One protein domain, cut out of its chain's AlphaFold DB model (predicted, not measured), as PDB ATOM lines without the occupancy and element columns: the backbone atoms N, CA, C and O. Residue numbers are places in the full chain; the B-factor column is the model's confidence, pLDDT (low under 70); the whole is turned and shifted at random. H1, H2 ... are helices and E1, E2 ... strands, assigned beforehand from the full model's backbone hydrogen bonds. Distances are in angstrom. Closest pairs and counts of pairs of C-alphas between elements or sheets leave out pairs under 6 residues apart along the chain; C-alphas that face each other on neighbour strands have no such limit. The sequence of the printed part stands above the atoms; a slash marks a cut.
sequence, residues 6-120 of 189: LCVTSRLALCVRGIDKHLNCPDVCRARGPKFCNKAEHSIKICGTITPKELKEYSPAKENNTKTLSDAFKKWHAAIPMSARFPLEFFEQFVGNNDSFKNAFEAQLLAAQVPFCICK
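Overview. This is residues 6 to 120 of the 189 residues of an uncharacterized protein of Dibothriocephalus latus (UniProt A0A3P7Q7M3). A two-stranded ribbon, E1 beside E2, makes one end of a long shape, and a loose group of helices round H6 makes the other. H1 packs on H6, with the short H2 beside H1; H4 and H5 lie toward other sides of H6, without clear contact with it, and a tight link leads from H6 into E2. The printed part has 115 residues with six named helices and two named strands, in the order H1, H2, H3, E1, H4, H5, H6, E2; the sheet, E1 - E2, is antiparallel and the class is mixed, helices and strands. By its radius of gyration of the C-alphas, 15.5 A, the whole is compact, but its outline is elongated, 50 by 29 by 21 A.

Arrangement. E1, residues 43 to 50, and E2, residues 114 to 119, are antiparallel neighbours at 148 degrees between their directions. N 48 and O 116 are 2.8 A apart and N 114 and O 50 are 2.9 A apart, both within hydrogen-bond range. E1 bends by 75 degrees at residue 46. The closest C-alphas of H3, residues 28 to 31, and E1 are those of Cys 29 and Cys 47, 6.0 A apart. H6, residues 98 to 111, is close to H3 but not clearly touching, with C-alphas 28 and 111 at 6.2 A. H1, residues 6 to 16, touches H6 at a steep tilt of 51 degrees, opposite ways, closest at the C-alphas of Val 16 and Asn 103, 4.8 A. H1 also touches H2, residues 21 to 24, closest at the C-alphas of Arg 11 and Asn 24, 4.7 A. H5, residues 88 to 92, is close to H6 but not clearly touching, with the C-alphas of Phe 91 and Phe 101 closest at 6.6 A. H4, residues 71 to 79, and H5 are near each other, with 5 pairs of C-alphas within 10 A, while H4 and H6 are apart. In H1, H4, H5 and H6 every O i to N i+4 pair is within hydrogen-bond range; H2 and H3 are too short for such a pair.

Along the chain. E1 measures 16.6 A from first to last C-alpha and E2 15.9 A, with C-alpha 119 at (-30.134, 32.620, -47.724). H6 is 19.7 A long and begins at C-alpha 98, (-15.147, 50.975, -16.141). H1, 15.5 A, begins at C-alpha 6, (-11.968, 61.755, -39.196). H4 is 12.6 A long, H5 6.5 A, H2 5.2 A and H3 5.0 A.

Size, cuts and confidence. The two C-alphas farthest apart are those of His 42 and Lys 67, 50.3 A. The printed part has no cut. The links H3 to E1, 11 residues, and E1 to H4, 20 residues, are long. The mean pLDDT of the printed part is 78.0, with residues 6 to 10, 20 to 23, 30 to 35, 39 to 42, 64 to 65 and 119 to 120 under 70.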
ATOM      1  N   LEU A   6     -11.545  60.826 -40.253       40.50
ATOM      2  CA  LEU A   6     -11.968  61.755 -39.196       40.50
ATOM      3  C   LEU A   6     -13.402  61.474 -38.710       40.50
ATOM      4  O   LEU A   6     -13.723  61.591 -37.529       40.50
ATOM      5  N   CYS A   7     -14.276  61.056 -39.627       51.97
ATOM      6  CA  CYS A   7     -15.663  60.721 -39.306       51.97
ATOM      7  C   CYS A   7     -15.785  59.390 -38.539       51.97
ATOM      8  O   CYS A   7     -16.718  59.220 -37.756       51.97
ATOM      9  N   VAL A   8     -14.849  58.454 -38.742       54.44
ATOM     10  CA  VAL A   8     -14.844  57.153 -38.055       54.44
ATOM     11  C   VAL A   8     -14.349  57.315 -36.621       54.44
ATOM     12  O   VAL A   8     -15.004  56.828 -35.704       54.44
ATOM     13  N   THR A   9     -13.267  58.069 -36.403       60.78
ATOM     14  CA  THR A   9     -12.757  58.373 -35.054       60.78
ATOM     15  C   THR A   9     -13.746  59.197 -34.233       60.78
ATOM     16  O   THR A   9     -13.961  58.896 -33.062       60.78
ATOM     17  N   SER A  10     -14.425  60.171 -34.847       64.12
ATOM     18  CA  SER A  10     -15.439  60.992 -34.163       64.12
ATOM     19  C   SER A  10     -16.655  60.171 -33.723       64.12
ATOM     20  O   SER A  10     -17.145  60.319 -32.606       64.12
ATOM     21  N   ARG A  11     -17.124  59.250 -34.574       70.94
ATOM     22  CA  ARG A  11     -18.221  58.331 -34.234       70.94
ATOM     23  C   ARG A  11     -17.806  57.327 -33.163       70.94
ATOM     24  O   ARG A  11     -18.560  57.105 -32.222       70.94
ATOM     25  N   LEU A  12     -16.587  56.796 -33.244       74.75
ATOM     26  CA  LEU A  12     -16.058  55.901 -32.221       74.75
ATOM     27  C   LEU A  12     -15.976  56.603 -30.856       74.75
ATOM     28  O   LEU A  12     -16.399  56.033 -29.856       74.75
ATOM     29  N   ALA A  13     -15.533  57.861 -30.816       75.44
ATOM     30  CA  ALA A  13     -15.514  58.654 -29.589       75.44
ATOM     31  C   ALA A  13     -16.921  58.860 -28.997       75.44
ATOM     32  O   ALA A  13     -17.103  58.722 -27.789       75.44
ATOM     33  N   LEU A  14     -17.937  59.134 -29.825       80.00
ATOM     34  CA  LEU A  14     -19.330  59.248 -29.368       80.00
ATOM     35  C   LEU A  14     -19.883  57.910 -28.848       80.00
ATOM     36  O   LEU A  14     -20.536  57.884 -27.807       80.00
ATOM     37  N   CYS A  15     -19.554  56.805 -29.521       83.06
ATOM     38  CA  CYS A  15     -19.885  55.447 -29.086       83.06
ATOM     39  C   CYS A  15     -19.289  55.124 -27.706       83.06
ATOM     40  O   CYS A  15     -20.013  54.686 -26.811       83.06
ATOM     41  N   VAL A  16     -17.993  55.395 -27.503       80.94
ATOM     42  CA  VAL A  16     -17.304  55.159 -26.220       80.94
ATOM     43  C   VAL A  16     -17.897  56.012 -25.100       80.94
ATOM     44  O   VAL A  16     -18.044  55.541 -23.976       80.94
ATOM     45  N   ARG A  17     -18.322  57.240 -25.408       80.56
ATOM     46  CA  ARG A  17     -19.011  58.132 -24.460       80.56
ATOM     47  C   ARG A  17     -20.472  57.741 -24.198       80.56
ATOM     48  O   ARG A  17     -21.139  58.412 -23.422       80.56
ATOM     49  N   GLY A  18     -20.974  56.678 -24.831       74.69
ATOM     50  CA  GLY A  18     -22.340  56.185 -24.653       74.69
ATOM     51  C   GLY A  18     -23.417  57.016 -25.356       74.69
ATOM     52  O   GLY A  18     -24.603  56.779 -25.136       74.69
ATOM     53  N   ILE A  19     -23.036  57.963 -26.215       76.69
ATOM     54  CA  ILE A  19     -23.968  58.827 -26.945       76.69
ATOM     55  C   ILE A  19     -24.410  58.092 -28.212       76.69
ATOM     56  O   ILE A  19     -23.622  57.922 -29.142       76.69
ATOM     57  N   ASP A  20     -25.671  57.654 -28.234       68.88
ATOM     58  CA  ASP A  20     -26.309  56.942 -29.353       68.88
ATOM     59  C   ASP A  20     -25.425  55.821 -29.935       68.88
ATOM     60  O   ASP A  20     -24.933  55.860 -31.071       68.88
ATOM     61  N   LYS A  21     -25.191  54.797 -29.103       64.44
ATOM     62  CA  LYS A  21     -24.357  53.632 -29.437       64.44
ATOM     63  C   LYS A  21     -24.788  52.956 -30.747       64.44
ATOM     64  O   LYS A  21     -23.945  52.478 -31.501       64.44
ATOM     65  N   HIS A  22     -26.082  52.946 -31.063       65.75
ATOM     66  CA  HIS A  22     -26.610  52.279 -32.257       65.75
ATOM     67  C   HIS A  22     -26.267  53.008 -33.566       65.75
ATOM     68  O   HIS A  22     -26.127  52.364 -34.614       65.75
ATOM     69  N   LEU A  23     -26.117  54.336 -33.542       65.50
ATOM     70  CA  LEU A  23     -25.686  55.108 -34.713       65.50
ATOM     71  C   LEU A  23     -24.166  55.249 -34.816       65.50
ATOM     72  O   LEU A  23     -23.632  55.296 -35.934       65.50
ATOM     73  N   ASN A  24     -23.492  55.330 -33.669       70.00
ATOM     74  CA  ASN A  24     -22.102  55.763 -33.585       70.00
ATOM     75  C   ASN A  24     -21.100  54.616 -33.434       70.00
ATOM     76  O   ASN A  24     -19.942  54.780 -33.821       70.00
ATOM     77  N   CYS A  25     -21.511  53.453 -32.922       71.88
ATOM     78  CA  CYS A  25     -20.613  52.306 -32.837       71.88
ATOM     79  C   CYS A  25     -20.412  51.638 -34.212       71.88
ATOM     80  O   CYS A  25     -21.290  51.719 -35.079       71.88
ATOM     81  N   PRO A  26     -19.263  50.972 -34.433       70.06
ATOM     82  CA  PRO A  26     -19.009  50.224 -35.657       70.06
ATOM     83  C   PRO A  26     -20.080  49.152 -35.861       70.06
ATOM     84  O   PRO A  26     -20.253  48.276 -35.025       70.06
ATOM     85  N   ASP A  27     -20.786  49.203 -36.985       73.62
ATOM     86  CA  ASP A  27     -21.705  48.150 -37.416       73.62
ATOM     87  C   ASP A  27     -21.145  47.569 -38.711       73.62
ATOM     88  O   ASP A  27     -21.019  48.269 -39.720       73.62
ATOM     89  N   VAL A  28     -20.772  46.291 -38.678       73.50
ATOM     90  CA  VAL A  28     -20.090  45.616 -39.788       73.50
ATOM     91  C   VAL A  28     -20.981  45.539 -41.026       73.50
ATOM     92  O   VAL A  28     -20.501  45.734 -42.146       73.50
ATOM     93  N   CYS A  29     -22.284  45.320 -40.843       70.50
ATOM     94  CA  CYS A  29     -23.249  45.306 -41.937       70.50
ATOM     95  C   CYS A  29     -23.447  46.711 -42.519       70.50
ATOM     96  O   CYS A  29     -23.507  46.871 -43.740       70.50
ATOM     97  N   ARG A  30     -23.469  47.746 -41.670       68.75
ATOM     98  CA  ARG A  30     -23.546  49.147 -42.117       68.75
ATOM     99  C   ARG A  30     -22.272  49.594 -42.841       68.75
ATOM    100  O   ARG A  30     -22.362  50.258 -43.871       68.75
ATOM    101  N   ALA A  31     -21.098  49.199 -42.349       68.31
ATOM    102  CA  ALA A  31     -19.792  49.574 -42.892       68.31
ATOM    103  C   ALA A  31     -19.481  48.901 -44.240       68.31
ATOM    104  O   ALA A  31     -18.904  49.529 -45.125       68.31
ATOM    105  N   ARG A  32     -19.900  47.643 -44.439       67.69
ATOM    106  CA  ARG A  32     -19.768  46.928 -45.728       67.69
ATOM    107  C   ARG A  32     -20.710  47.479 -46.811       67.69
ATOM    108  O   ARG A  32     -20.525  47.192 -47.996       67.69
ATOM    109  N   GLY A  33     -21.693  48.289 -46.411       60.94
ATOM    110  CA  GLY A  33     -22.649  48.965 -47.276       60.94
ATOM    111  C   GLY A  33     -23.785  48.063 -47.783       60.94
ATOM    112  O   GLY A  33     -23.712  46.834 -47.707       60.94
ATOM    113  N   PRO A  34     -24.830  48.655 -48.394       58.44
ATOM    114  CA  PRO A  34     -26.025  47.935 -48.854       58.44
ATOM    115  C   PRO A  34     -25.733  46.892 -49.944       58.44
ATOM    116  O   PRO A  34     -26.583  46.076 -50.281       58.44
ATOM    117  N   LYS A  35     -24.530  46.899 -50.528       65.75
ATOM    118  CA  LYS A  35     -24.134  46.009 -51.623       65.75
ATOM    119  C   LYS A  35     -23.586  44.656 -51.155       65.75
ATOM    120  O   LYS A  35     -23.412  43.789 -52.007       65.75
ATOM    121  N   PHE A  36     -23.336  44.461 -49.856       74.25
ATOM    122  CA  PHE A  36     -22.709  43.240 -49.335       74.25
ATOM    123  C   PHE A  36     -23.532  41.979 -49.646       74.25
ATOM    124  O   PHE A  36     -23.047  41.092 -50.341       74.25
ATOM    125  N   CYS A  37     -24.807  41.942 -49.240       71.88
ATOM    126  CA  CYS A  37     -25.680  40.789 -49.497       71.88
ATOM    127  C   CYS A  37     -26.431  40.839 -50.830       71.88
ATOM    128  O   CYS A  37     -27.019  39.843 -51.236       71.88
ATOM    129  N   ASN A  38     -26.383  41.962 -51.552       71.12
ATOM    130  CA  ASN A  38     -27.028  42.080 -52.864       71.12
ATOM    131  C   ASN A  38     -26.326  41.274 -53.965       71.12
ATOM    132  O   ASN A  38     -26.949  40.978 -54.978       71.12
ATOM    133  N   LYS A  39     -25.044  40.937 -53.777       67.00
ATOM    134  CA  LYS A  39     -24.252  40.139 -54.725       67.00
ATOM    135  C   LYS A  39     -24.253  38.640 -54.408       67.00
ATOM    136  O   LYS A  39     -23.716  37.864 -55.189       67.00
ATOM    137  N   ALA A  40     -24.806  38.242 -53.262       67.25
ATOM    138  CA  ALA A  40     -24.819  36.854 -52.825       67.25
ATOM    139  C   ALA A  40     -26.007  36.112 -53.454       67.25
ATOM    140  O   ALA A  40     -27.168  36.467 -53.229       67.25
ATOM    141  N   GLU A  41     -25.710  35.079 -54.242       63.50
ATOM    142  CA  GLU A  41     -26.726  34.243 -54.877       63.50
ATOM    143  C   GLU A  41     -27.611  33.565 -53.818       63.50
ATOM    144  O   GLU A  41     -27.151  33.183 -52.741       63.50
ATOM    145  N   HIS A  42     -28.914  33.480 -54.090       64.94
ATOM    146  CA  HIS A  42     -29.932  32.945 -53.173       64.94
ATOM    147  C   HIS A  42     -30.077  33.670 -51.820       64.94
ATOM    148  O   HIS A  42     -30.839  33.209 -50.964       64.94
ATOM    149  N   SER A  43     -29.421  34.816 -51.608       72.88
ATOM    150  CA  SER A  43     -29.630  35.614 -50.400       72.88
ATOM    151  C   SER A  43     -31.024  36.252 -50.372       72.88
ATOM    152  O   SER A  43     -31.549  36.701 -51.392       72.88
ATOM    153  N   ILE A  44     -31.615  36.372 -49.179       73.94
ATOM    154  CA  ILE A  44     -32.777  37.247 -48.942       73.94
ATOM    155  C   ILE A  44     -32.393  38.731 -48.846       73.94
ATOM    156  O   ILE A  44     -33.236  39.548 -48.491       73.94
ATOM    157  N   LYS A  45     -31.141  39.091 -49.165       72.00
ATOM    158  CA  LYS A  45     -30.597  40.459 -49.105       72.00
ATOM    159  C   LYS A  45     -30.590  41.053 -47.690       72.00
ATOM    160  O   LYS A  45     -30.529  42.267 -47.529       72.00
ATOM    161  N   ILE A  46     -30.600  40.194 -46.669       73.88
ATOM    162  CA  ILE A  46     -30.490  40.578 -45.257       73.88
ATOM    163  C   ILE A  46     -29.088  40.232 -44.757       73.88
ATOM    164  O   ILE A  46     -28.641  39.089 -44.903       73.88
ATOM    165  N   CYS A  47     -28.419  41.223 -44.164       74.06
ATOM    166  CA  CYS A  47     -27.129  41.063 -43.499       74.06
ATOM    167  C   CYS A  47     -27.349  40.734 -42.021       74.06
ATOM    168  O   CYS A  47     -28.094  41.429 -41.333       74.06
ATOM    169  N   GLY A  48     -26.714  39.666 -41.553       76.44
ATOM    170  CA  GLY A  48     -26.587  39.332 -40.142       76.44
ATOM    171  C   GLY A  48     -25.130  39.426 -39.703       76.44
ATOM    172  O   GLY A  48     -24.217  39.430 -40.529       76.44
ATOM    173  N   THR A  49     -24.906  39.470 -38.396       79.88
ATOM    174  CA  THR A  49     -23.566  39.415 -37.814       79.88
ATOM    175  C   THR A  49     -23.456  38.267 -36.827       79.88
ATOM    176  O   THR A  49     -24.428  37.878 -36.171       79.88
ATOM    177  N   ILE A  50     -22.262  37.689 -36.736       79.88
ATOM    178  CA  ILE A  50     -21.945  36.675 -35.741       79.88
ATOM    179  C   ILE A  50     -20.656  37.020 -35.010       79.88
ATOM    180  O   ILE A  50     -19.653  37.395 -35.614       79.88
ATOM    181  N   THR A  51     -20.689  36.867 -33.690       82.00
ATOM    182  CA  THR A  51     -19.496  36.944 -32.851       82.00
ATOM    183  C   THR A  51     -18.808  35.573 -32.830       82.00
ATOM    184  O   THR A  51     -19.465  34.599 -32.431       82.00
ATOM    185  N   PRO A  52     -17.521  35.486 -33.224       79.62
ATOM    186  CA  PRO A  52     -16.693  34.292 -33.047       79.62
ATOM    187  C   PRO A  52     -16.746  33.767 -31.607       79.62
ATOM    188  O   PRO A  52     -16.937  34.544 -30.668       79.62
ATOM    189  N   LYS A  53     -16.627  32.448 -31.418       81.38
ATOM    190  CA  LYS A  53     -16.773  31.819 -30.092       81.38
ATOM    191  C   LYS A  53     -15.692  32.286 -29.130       81.38
ATOM    192  O   LYS A  53     -15.995  32.611 -27.989       81.38
ATOM    193  N   GLU A  54     -14.479  32.395 -29.646       79.69
ATOM    194  CA  GLU A  54     -13.258  32.791 -28.954       79.69
ATOM    195  C   GLU A  54     -13.410  34.183 -28.323       79.69
ATOM    196  O   GLU A  54     -12.897  34.458 -27.243       79.69
ATOM    197  N   LEU A  55     -14.188  35.062 -28.964       82.44
ATOM    198  CA  LEU A  55     -14.412  36.422 -28.479       82.44
ATOM    199  C   LEU A  55     -15.497  36.522 -27.399       82.44
ATOM    200  O   LEU A  55     -15.624  37.582 -26.790       82.44
ATOM    201  N   LYS A  56     -16.261  35.451 -27.140       79.94
ATOM    202  CA  LYS A  56     -17.312  35.411 -26.102       79.94
ATOM    203  C   LYS A  56     -16.788  35.031 -24.717       79.94
ATOM    204  O   LYS A  56     -17.518  35.168 -23.741       79.94
ATOM    205  N   GLU A  57     -15.561  34.527 -24.625       80.50
ATOM    206  CA  GLU A  57     -14.996  33.973 -23.384       80.50
ATOM    207  C   GLU A  57     -14.526  35.052 -22.392       80.50
ATOM    208  O   GLU A  57     -14.384  34.811 -21.184       80.50
ATOM    209  N   TYR A  58     -14.302  36.267 -22.890       86.69
ATOM    210  CA  TYR A  58     -13.869  37.401 -22.091       86.69
ATOM    211  C   TYR A  58     -15.047  38.313 -21.724       86.69
ATOM    212  O   TYR A  58     -15.932  38.574 -22.536       86.69
ATOM    213  N   SER A  59     -15.029  38.824 -20.491       84.81
ATOM    214  CA  SER A  59     -15.988  39.813 -19.996       84.81
ATOM    215  C   SER A  59     -15.222  41.012 -19.440       84.81
ATOM    216  O   SER A  59     -14.318  40.794 -18.630       84.81
ATOM    217  N   PRO A  60     -15.593  42.255 -19.798       83.25
ATOM    218  CA  PRO A  60     -14.933  43.460 -19.296       83.25
ATOM    219  C   PRO A  60     -15.094  43.631 -17.780       83.25
ATOM    220  O   PRO A  60     -14.294  44.318 -17.165       83.25
ATOM    221  N   ALA A  61     -16.064  42.951 -17.153       79.69
ATOM    222  CA  ALA A  61     -16.204  42.914 -15.695       79.69
ATOM    223  C   ALA A  61     -15.038  42.199 -14.981       79.69
ATOM    224  O   ALA A  61     -14.939  42.275 -13.761       79.69
ATOM    225  N   LYS A  62     -14.187  41.473 -15.722       75.75
ATOM    226  CA  LYS A  62     -12.961  40.862 -15.193       75.75
ATOM    227  C   LYS A  62     -11.815  41.869 -15.060       75.75
ATOM    228  O   LYS A  62     -10.833  41.534 -14.402       75.75
ATOM    229  N   GLU A  63     -11.914  43.062 -15.660       80.00
ATOM    230  CA  GLU A  63     -10.962  44.128 -15.351       80.00
ATOM    231  C   GLU A  63     -11.306  44.763 -14.015       80.00
ATOM    232  O   GLU A  63     -12.339  45.408 -13.838       80.00
ATOM    233  N   ASN A  64     -10.391  44.593 -13.072       67.75
ATOM    234  CA  ASN A  64     -10.377  45.381 -11.856       67.75
ATOM    235  C   ASN A  64      -9.771  46.742 -12.211       67.75
ATOM    236  O   ASN A  64      -8.802  46.750 -12.968       67.75
ATOM    237  N   ASN A  65     -10.313  47.843 -11.664       65.62
ATOM    238  CA  ASN A  65      -9.879  49.252 -11.818       65.62
ATOM    239  C   ASN A  65      -8.368  49.462 -11.565       65.62
ATOM    240  O   ASN A  65      -7.938  50.058 -10.578       65.62
ATOM    241  N   THR A  66      -7.541  48.935 -12.446       70.88
ATOM    242  CA  THR A  66      -6.089  48.934 -12.392       70.88
ATOM    243  C   THR A  66      -5.592  49.922 -13.436       70.88
ATOM    244  O   THR A  66      -6.333  50.375 -14.302       70.88
ATOM    245  N   LYS A  67      -4.325  50.325 -13.353       75.19
ATOM    246  CA  LYS A  67      -3.753  51.252 -14.344       75.19
ATOM    247  C   LYS A  67      -3.322  50.553 -15.637       75.19
ATOM    248  O   LYS A  67      -2.817  51.211 -16.538       75.19
ATOM    249  N   THR A  68      -3.471  49.233 -15.720       83.88
ATOM    250  CA  THR A  68      -2.872  48.397 -16.763       83.88
ATOM    251  C   THR A  68      -3.830  47.301 -17.194       83.88
ATOM    252  O   THR A  68      -4.476  46.692 -16.352       83.88
ATOM    253  N   LEU A  69      -3.858  46.994 -18.489       87.38
ATOM    254  CA  LEU A  69      -4.671  45.906 -19.035       87.38
ATOM    255  C   LEU A  69      -4.204  44.540 -18.512       87.38
ATOM    256  O   LEU A  69      -3.005  44.241 -18.563       87.38
ATOM    257  N   SER A  70      -5.144  43.690 -18.086       89.50
ATOM    258  CA  SER A  70      -4.830  42.316 -17.694       89.50
ATOM    259  C   SER A  70      -4.279  41.479 -18.853       89.50
ATOM    260  O   SER A  70      -4.568  41.707 -20.034       89.50
ATOM    261  N   ASP A  71      -3.530  40.427 -18.523       89.38
ATOM    262  CA  ASP A  71      -3.046  39.469 -19.521       89.38
ATOM    263  C   ASP A  71      -4.192  38.694 -20.187       89.38
ATOM    264  O   ASP A  71      -4.101  38.319 -21.359       89.38
ATOM    265  N   ALA A  72      -5.311  38.515 -19.477       88.81
ATOM    266  CA  ALA A  72      -6.520  37.925 -20.038       88.81
ATOM    267  C   ALA A  72      -7.102  38.799 -21.160       88.81
ATOM    268  O   ALA A  72      -7.470  38.269 -22.211       88.81
ATOM    269  N   PHE A  73      -7.128  40.125 -20.979       90.56
ATOM    270  CA  PHE A  73      -7.552  41.058 -22.024       90.56
ATOM    271  C   PHE A  73      -6.598  41.039 -23.215       90.56
ATOM    272  O   PHE A  73      -7.049  40.932 -24.353       90.56
ATOM    273  N   LYS A  74      -5.282  41.079 -22.979       90.75
ATOM    274  CA  LYS A  74      -4.281  41.035 -24.059       90.75
ATOM    275  C   LYS A  74      -4.397  39.754 -24.883       90.75
ATOM    276  O   LYS A  74      -4.338  39.808 -26.110       90.75
ATOM    277  N   LYS A  75      -4.625  38.608 -24.232       90.94
ATOM    278  CA  LYS A  75      -4.854  37.325 -24.912       90.94
ATOM    279  C   LYS A  75      -6.138  37.338 -25.743       90.94
ATOM    280  O   LYS A  75      -6.123  36.884 -26.884       90.94
ATOM    281  N   TRP A  76      -7.228  37.879 -25.198       91.56
ATOM    282  CA  TRP A  76      -8.480  38.056 -25.939       91.56
ATOM    283  C   TRP A  76      -8.302  38.989 -27.147       91.56
ATOM    284  O   TRP A  76      -8.698  38.652 -28.259       91.56
ATOM    285  N   HIS A  77      -7.634  40.127 -26.961       90.94
ATOM    286  CA  HIS A  77      -7.352  41.106 -28.011       90.94
ATOM    287  C   HIS A  77      -6.480  40.513 -29.125       90.94
ATOM    288  O   HIS A  77      -6.751  40.715 -30.310       90.94
ATOM    289  N   ALA A  78      -5.502  39.680 -28.760       90.19
ATOM    290  CA  ALA A  78      -4.652  38.951 -29.695       90.19
ATOM    291  C   ALA A  78      -5.407  37.917 -30.555       90.19
ATOM    292  O   ALA A  78      -4.906  37.556 -31.622       90.19
ATOM    293  N   ALA A  79      -6.604  37.474 -30.154       88.38
ATOM    294  CA  ALA A  79      -7.443  36.581 -30.956       88.38
ATOM    295  C   ALA A  79      -8.211  37.312 -32.078       88.38
ATOM    296  O   ALA A  79      -8.658  36.685 -33.037       88.38
ATOM    297  N   ILE A  80      -8.357  38.639 -31.998       87.50
ATOM    298  CA  ILE A  80      -9.098  39.444 -32.985       87.50
ATOM    299  C   ILE A  80      -8.230  39.657 -34.229       87.50
ATOM    300  O   ILE A  80      -7.109  40.113 -34.075       87.50
ATOM    301  N   PRO A  81      -8.672  39.434 -35.474       82.44
ATOM    302  CA  PRO A  81      -7.827  39.680 -36.647       82.44
ATOM    303  C   PRO A  81      -7.343  41.140 -36.720       82.44
ATOM    304  O   PRO A  81      -8.127  42.064 -36.510       82.44
ATOM    305  N   MET A  82      -6.069  41.352 -37.080       80.88
ATOM    306  CA  MET A  82      -5.433  42.686 -37.124       80.88
ATOM    307  C   MET A  82      -6.232  43.723 -37.927       80.88
ATOM    308  O   MET A  82      -6.270  44.890 -37.558       80.88
ATOM    309  N   SER A  83      -6.926  43.303 -38.988       78.38
ATOM    310  CA  SER A  83      -7.743  44.184 -39.833       78.38
ATOM    311  C   SER A  83      -8.968  44.790 -39.139       78.38
ATOM    312  O   SER A  83      -9.549  45.733 -39.666       78.38
ATOM    313  N   ALA A  84      -9.408  44.221 -38.014       79.38
ATOM    314  CA  ALA A  84     -10.586  44.656 -37.257       79.38
ATOM    315  C   ALA A  84     -10.245  45.053 -35.809       79.38
ATOM    316  O   ALA A  84     -11.138  45.320 -35.006       79.38
ATOM    317  N   ARG A  85      -8.956  45.055 -35.465       86.38
ATOM    318  CA  ARG A  85      -8.441  45.249 -34.113       86.38
ATOM    319  C   ARG A  85      -8.068  46.720 -33.904       86.38
ATOM    320  O   ARG A  85      -7.313  47.282 -34.690       86.38
ATOM    321  N   PHE A  86      -8.578  47.335 -32.845       88.06
ATOM    322  CA  PHE A  86      -8.143  48.650 -32.383       88.06
ATOM    323  C   PHE A  86      -6.802  48.542 -31.644       88.06
ATOM    324  O   PHE A  86      -6.516  47.489 -31.072       88.06
ATOM    325  N   PRO A  87      -5.979  49.602 -31.635       88.44
ATOM    326  CA  PRO A  87      -4.710  49.609 -30.905       88.44
ATOM    327  C   PRO A  87      -4.905  49.317 -29.407       88.44
ATOM    328  O   PRO A  87      -5.952  49.648 -28.852       88.44
ATOM    329  N   LEU A  88      -3.926  48.700 -28.739       89.19
ATOM    330  CA  LEU A  88      -4.020  48.434 -27.292       89.19
ATOM    331  C   LEU A  88      -4.009  49.739 -26.491       89.19
ATOM    332  O   LEU A  88      -4.778  49.889 -25.542       89.19
ATOM    333  N   GLU A  89      -3.224  50.708 -26.953       87.56
ATOM    334  CA  GLU A  89      -3.056  52.045 -26.384       87.56
ATOM    335  C   GLU A  89      -4.389  52.804 -26.306       87.56
ATOM    336  O   GLU A  89      -4.584  53.663 -25.451       87.56
ATOM    337  N   PHE A  90      -5.340  52.472 -27.184       86.69
ATOM    338  CA  PHE A  90      -6.691  53.020 -27.127       86.69
ATOM    339  C   PHE A  90      -7.438  52.571 -25.865       86.69
ATOM    340  O   PHE A  90      -8.132  53.373 -25.253       86.69
ATOM    341  N   PHE A  91      -7.293  51.311 -25.449       88.06
ATOM    342  CA  PHE A  91      -7.969  50.785 -24.259       88.06
ATOM    343  C   PHE A  91      -7.287  51.220 -22.965       88.06
ATOM    344  O   PHE A  91      -7.969  51.427 -21.963       88.06
ATOM    345  N   GLU A  92      -5.966  51.411 -22.997       88.00
ATOM    346  CA  GLU A  92      -5.175  51.894 -21.858       88.00
ATOM    347  C   GLU A  92      -5.683  53.243 -21.325       88.00
ATOM    348  O   GLU A  92      -5.682  53.479 -20.119       88.00
ATOM    349  N   GLN A  93      -6.228  54.089 -22.204       86.31
ATOM    350  CA  GLN A  93      -6.825  55.381 -21.839       86.31
ATOM    351  C   GLN A  93      -8.100  55.252 -20.993       86.31
ATOM    352  O   GLN A  93      -8.478  56.201 -20.305       86.31
ATOM    353  N   PHE A  94      -8.774  54.098 -21.034       85.69
ATOM    354  CA  PHE A  94     -10.078  53.895 -20.400       85.69
ATOM    355  C   PHE A  94     -10.049  52.926 -19.216       85.69
ATOM    356  O   PHE A  94     -11.070  52.795 -18.554       85.69
ATOM    357  N   VAL A  95      -8.918  52.285 -18.893       81.81
ATOM    358  CA  VAL A  95      -8.843  51.266 -17.817       81.81
ATOM    359  C   VAL A  95      -9.237  51.833 -16.445       81.81
ATOM    360  O   VAL A  95      -9.814  51.132 -15.623       81.81
ATOM    361  N   GLY A  96      -9.003  53.128 -16.216       77.69
ATOM    362  CA  GLY A  96      -9.436  53.819 -14.995       77.69
ATOM    363  C   GLY A  96     -10.930  54.173 -14.940       77.69
ATOM    364  O   GLY A  96     -11.387  54.690 -13.923       77.69
ATOM    365  N   ASN A  97     -11.691  53.948 -16.015       85.00
ATOM    366  CA  ASN A  97     -13.122  54.235 -16.110       85.00
ATOM    367  C   ASN A  97     -13.867  53.024 -16.691       85.00
ATOM    368  O   ASN A  97     -13.978  52.869 -17.910       85.00
ATOM    369  N   ASN A  98     -14.430  52.207 -15.798       83.00
ATOM    370  CA  ASN A  98     -15.147  50.975 -16.141       83.00
ATOM    371  C   ASN A  98     -16.219  51.147 -17.227       83.00
ATOM    372  O   ASN A  98     -16.344  50.285 -18.098       83.00
ATOM    373  N   ASP A  99     -16.976  52.247 -17.220       85.81
ATOM    374  CA  ASP A  99     -18.048  52.462 -18.197       85.81
ATOM    375  C   ASP A  99     -17.489  52.741 -19.593       85.81
ATOM    376  O   ASP A  99     -17.930  52.156 -20.585       85.81
ATOM    377  N   SER A 100     -16.472  53.601 -19.676       85.38
ATOM    378  CA  SER A 100     -15.812  53.915 -20.949       85.38
ATOM    379  C   SER A 100     -15.058  52.704 -21.493       85.38
ATOM    380  O   SER A 100     -15.126  52.426 -22.691       85.38
ATOM    381  N   PHE A 101     -14.409  51.933 -20.615       88.19
ATOM    382  CA  PHE A 101     -13.744  50.686 -20.982       88.19
ATOM    383  C   PHE A 101     -14.738  49.661 -21.528       88.19
ATOM    384  O   PHE A 101     -14.516  49.088 -22.595       88.19
ATOM    385  N   LYS A 102     -15.878  49.476 -20.855       88.38
ATOM    386  CA  LYS A 102     -16.951  48.593 -21.322       88.38
ATOM    387  C   LYS A 102     -17.484  49.024 -22.688       88.38
ATOM    388  O   LYS A 102     -17.684  48.178 -23.555       88.38
ATOM    389  N   ASN A 103     -17.663  50.322 -22.918       87.81
ATOM    390  CA  ASN A 103     -18.127  50.830 -24.210       87.81
ATOM    391  C   ASN A 103     -17.077  50.637 -25.319       87.81
ATOM    392  O   ASN A 103     -17.423  50.251 -26.435       87.81
ATOM    393  N   ALA A 104     -15.795  50.860 -25.019       87.81
ATOM    394  CA  ALA A 104     -14.689  50.584 -25.936       87.81
ATOM    395  C   ALA A 104     -14.597  49.087 -26.275       87.81
ATOM    396  O   ALA A 104     -14.429  48.718 -27.441       87.81
ATOM    397  N   PHE A 105     -14.777  48.223 -25.275       89.38
ATOM    398  CA  PHE A 105     -14.859  46.777 -25.442       89.38
ATOM    399  C   PHE A 105     -16.031  46.374 -26.349       89.38
ATOM    400  O   PHE A 105     -15.840  45.622 -27.304       89.38
ATOM    401  N   GLU A 106     -17.231  46.903 -26.103       86.56
ATOM    402  CA  GLU A 106     -18.415  46.661 -26.940       86.56
ATOM    403  C   GLU A 106     -18.175  47.109 -28.391       86.56
ATOM    404  O   GLU A 106     -18.492  46.373 -29.326       86.56
ATOM    405  N   ALA A 107     -17.554  48.274 -28.595       86.25
ATOM    406  CA  ALA A 107     -17.219  48.782 -29.923       86.25
ATOM    407  C   ALA A 107     -16.235  47.866 -30.669       86.25
ATOM    408  O   ALA A 107     -16.429  47.579 -31.851       86.25
ATOM    409  N   GLN A 108     -15.202  47.378 -29.979       88.00
ATOM    410  CA  GLN A 108     -14.246  46.414 -30.521       88.00
ATOM    411  C   GLN A 108     -14.917  45.087 -30.871       88.00
ATOM    412  O   GLN A 108     -14.634  44.507 -31.922       88.00
ATOM    413  N   LEU A 109     -15.810  44.605 -30.004       87.62
ATOM    414  CA  LEU A 109     -16.537  43.363 -30.220       87.62
ATOM    415  C   LEU A 109     -17.440  43.469 -31.449       87.62
ATOM    416  O   LEU A 109     -17.439  42.557 -32.268       87.62
ATOM    417  N   LEU A 110     -18.152  44.589 -31.610       83.00
ATOM    418  CA  LEU A 110     -18.958  44.863 -32.798       83.00
ATOM    419  C   LEU A 110     -18.095  44.939 -34.062       83.00
ATOM    420  O   LEU A 110     -18.433  44.303 -35.054       83.00
ATOM    421  N   ALA A 111     -16.956  45.637 -34.024       83.38
ATOM    422  CA  ALA A 111     -16.035  45.731 -35.160       83.38
ATOM    423  C   ALA A 111     -15.449  44.368 -35.578       83.38
ATOM    424  O   ALA A 111     -15.201  44.138 -36.762       83.38
ATOM    425  N   ALA A 112     -15.253  43.462 -34.617       85.12
ATOM    426  CA  ALA A 112     -14.728  42.119 -34.838       85.12
ATOM    427  C   ALA A 112     -15.788  41.099 -35.296       85.12
ATOM    428  O   ALA A 112     -15.439  39.956 -35.599       85.12
ATOM    429  N   GLN A 113     -17.074  41.470 -35.344       83.12
ATOM    430  CA  GLN A 113     -18.117  40.556 -35.810       83.12
ATOM    431  C   GLN A 113     -17.919  40.183 -37.279       83.12
ATOM    432  O   GLN A 113     -17.547  40.995 -38.127       83.12
ATOM    433  N   VAL A 114     -18.239  38.935 -37.599       79.81
ATOM    434  CA  VAL A 114     -18.206  38.443 -38.973       79.81
ATOM    435  C   VAL A 114     -19.579  38.692 -39.603       79.81
ATOM    436  O   VAL A 114     -20.590  38.233 -39.061       79.81
ATOM    437  N   PRO A 115     -19.657  39.428 -40.725       78.38
ATOM    438  CA  PRO A 115     -20.914  39.640 -41.420       78.38
ATOM    439  C   PRO A 115     -21.246  38.407 -42.266       78.38
ATOM    440  O   PRO A 115     -20.377  37.853 -42.941       78.38
ATOM    441  N   PHE A 116     -22.511  38.006 -42.281       76.94
ATOM    442  CA  PHE A 116     -23.017  36.932 -43.129       76.94
ATOM    443  C   PHE A 116     -24.328  37.344 -43.797       76.94
ATOM    444  O   PHE A 116     -25.035  38.241 -43.337       76.94
ATOM    445  N   CYS A 117     -24.664  36.677 -44.895       78.44
ATOM    446  CA  CYS A 117     -25.913  36.909 -45.608       78.44
ATOM    447  C   CYS A 117     -26.865  35.744 -45.368       78.44
ATOM    448  O   CYS A 117     -26.477  34.583 -45.479       78.44
ATOM    449  N   ILE A 118     -28.121  36.048 -45.045       72.81
ATOM    450  CA  ILE A 118     -29.147  35.015 -44.875       72.81
ATOM    451  C   ILE A 118     -29.593  34.545 -46.265       72.81
ATOM    452  O   ILE A 118     -29.833  35.373 -47.152       72.81
ATOM    453  N   CYS A 119     -29.725  33.232 -46.457       68.69
ATOM    454  CA  CYS A 119     -30.134  32.620 -47.724       68.69
ATOM    455  C   CYS A 119     -31.557  32.055 -47.663       68.69
ATOM    456  O   CYS A 119     -32.011  31.576 -46.623       68.69
ATOM    457  N   LYS A 120     -32.267  32.090 -48.799       61.00
ATOM    458  CA  LYS A 120     -33.533  31.368 -48.974       61.00
ATOM    459  C   LYS A 120     -33.239  29.871 -48.963       61.00
ATOM    460  O   LYS A 120     -32.412  29.404 -49.745       61.00
TER     461      LYS A 120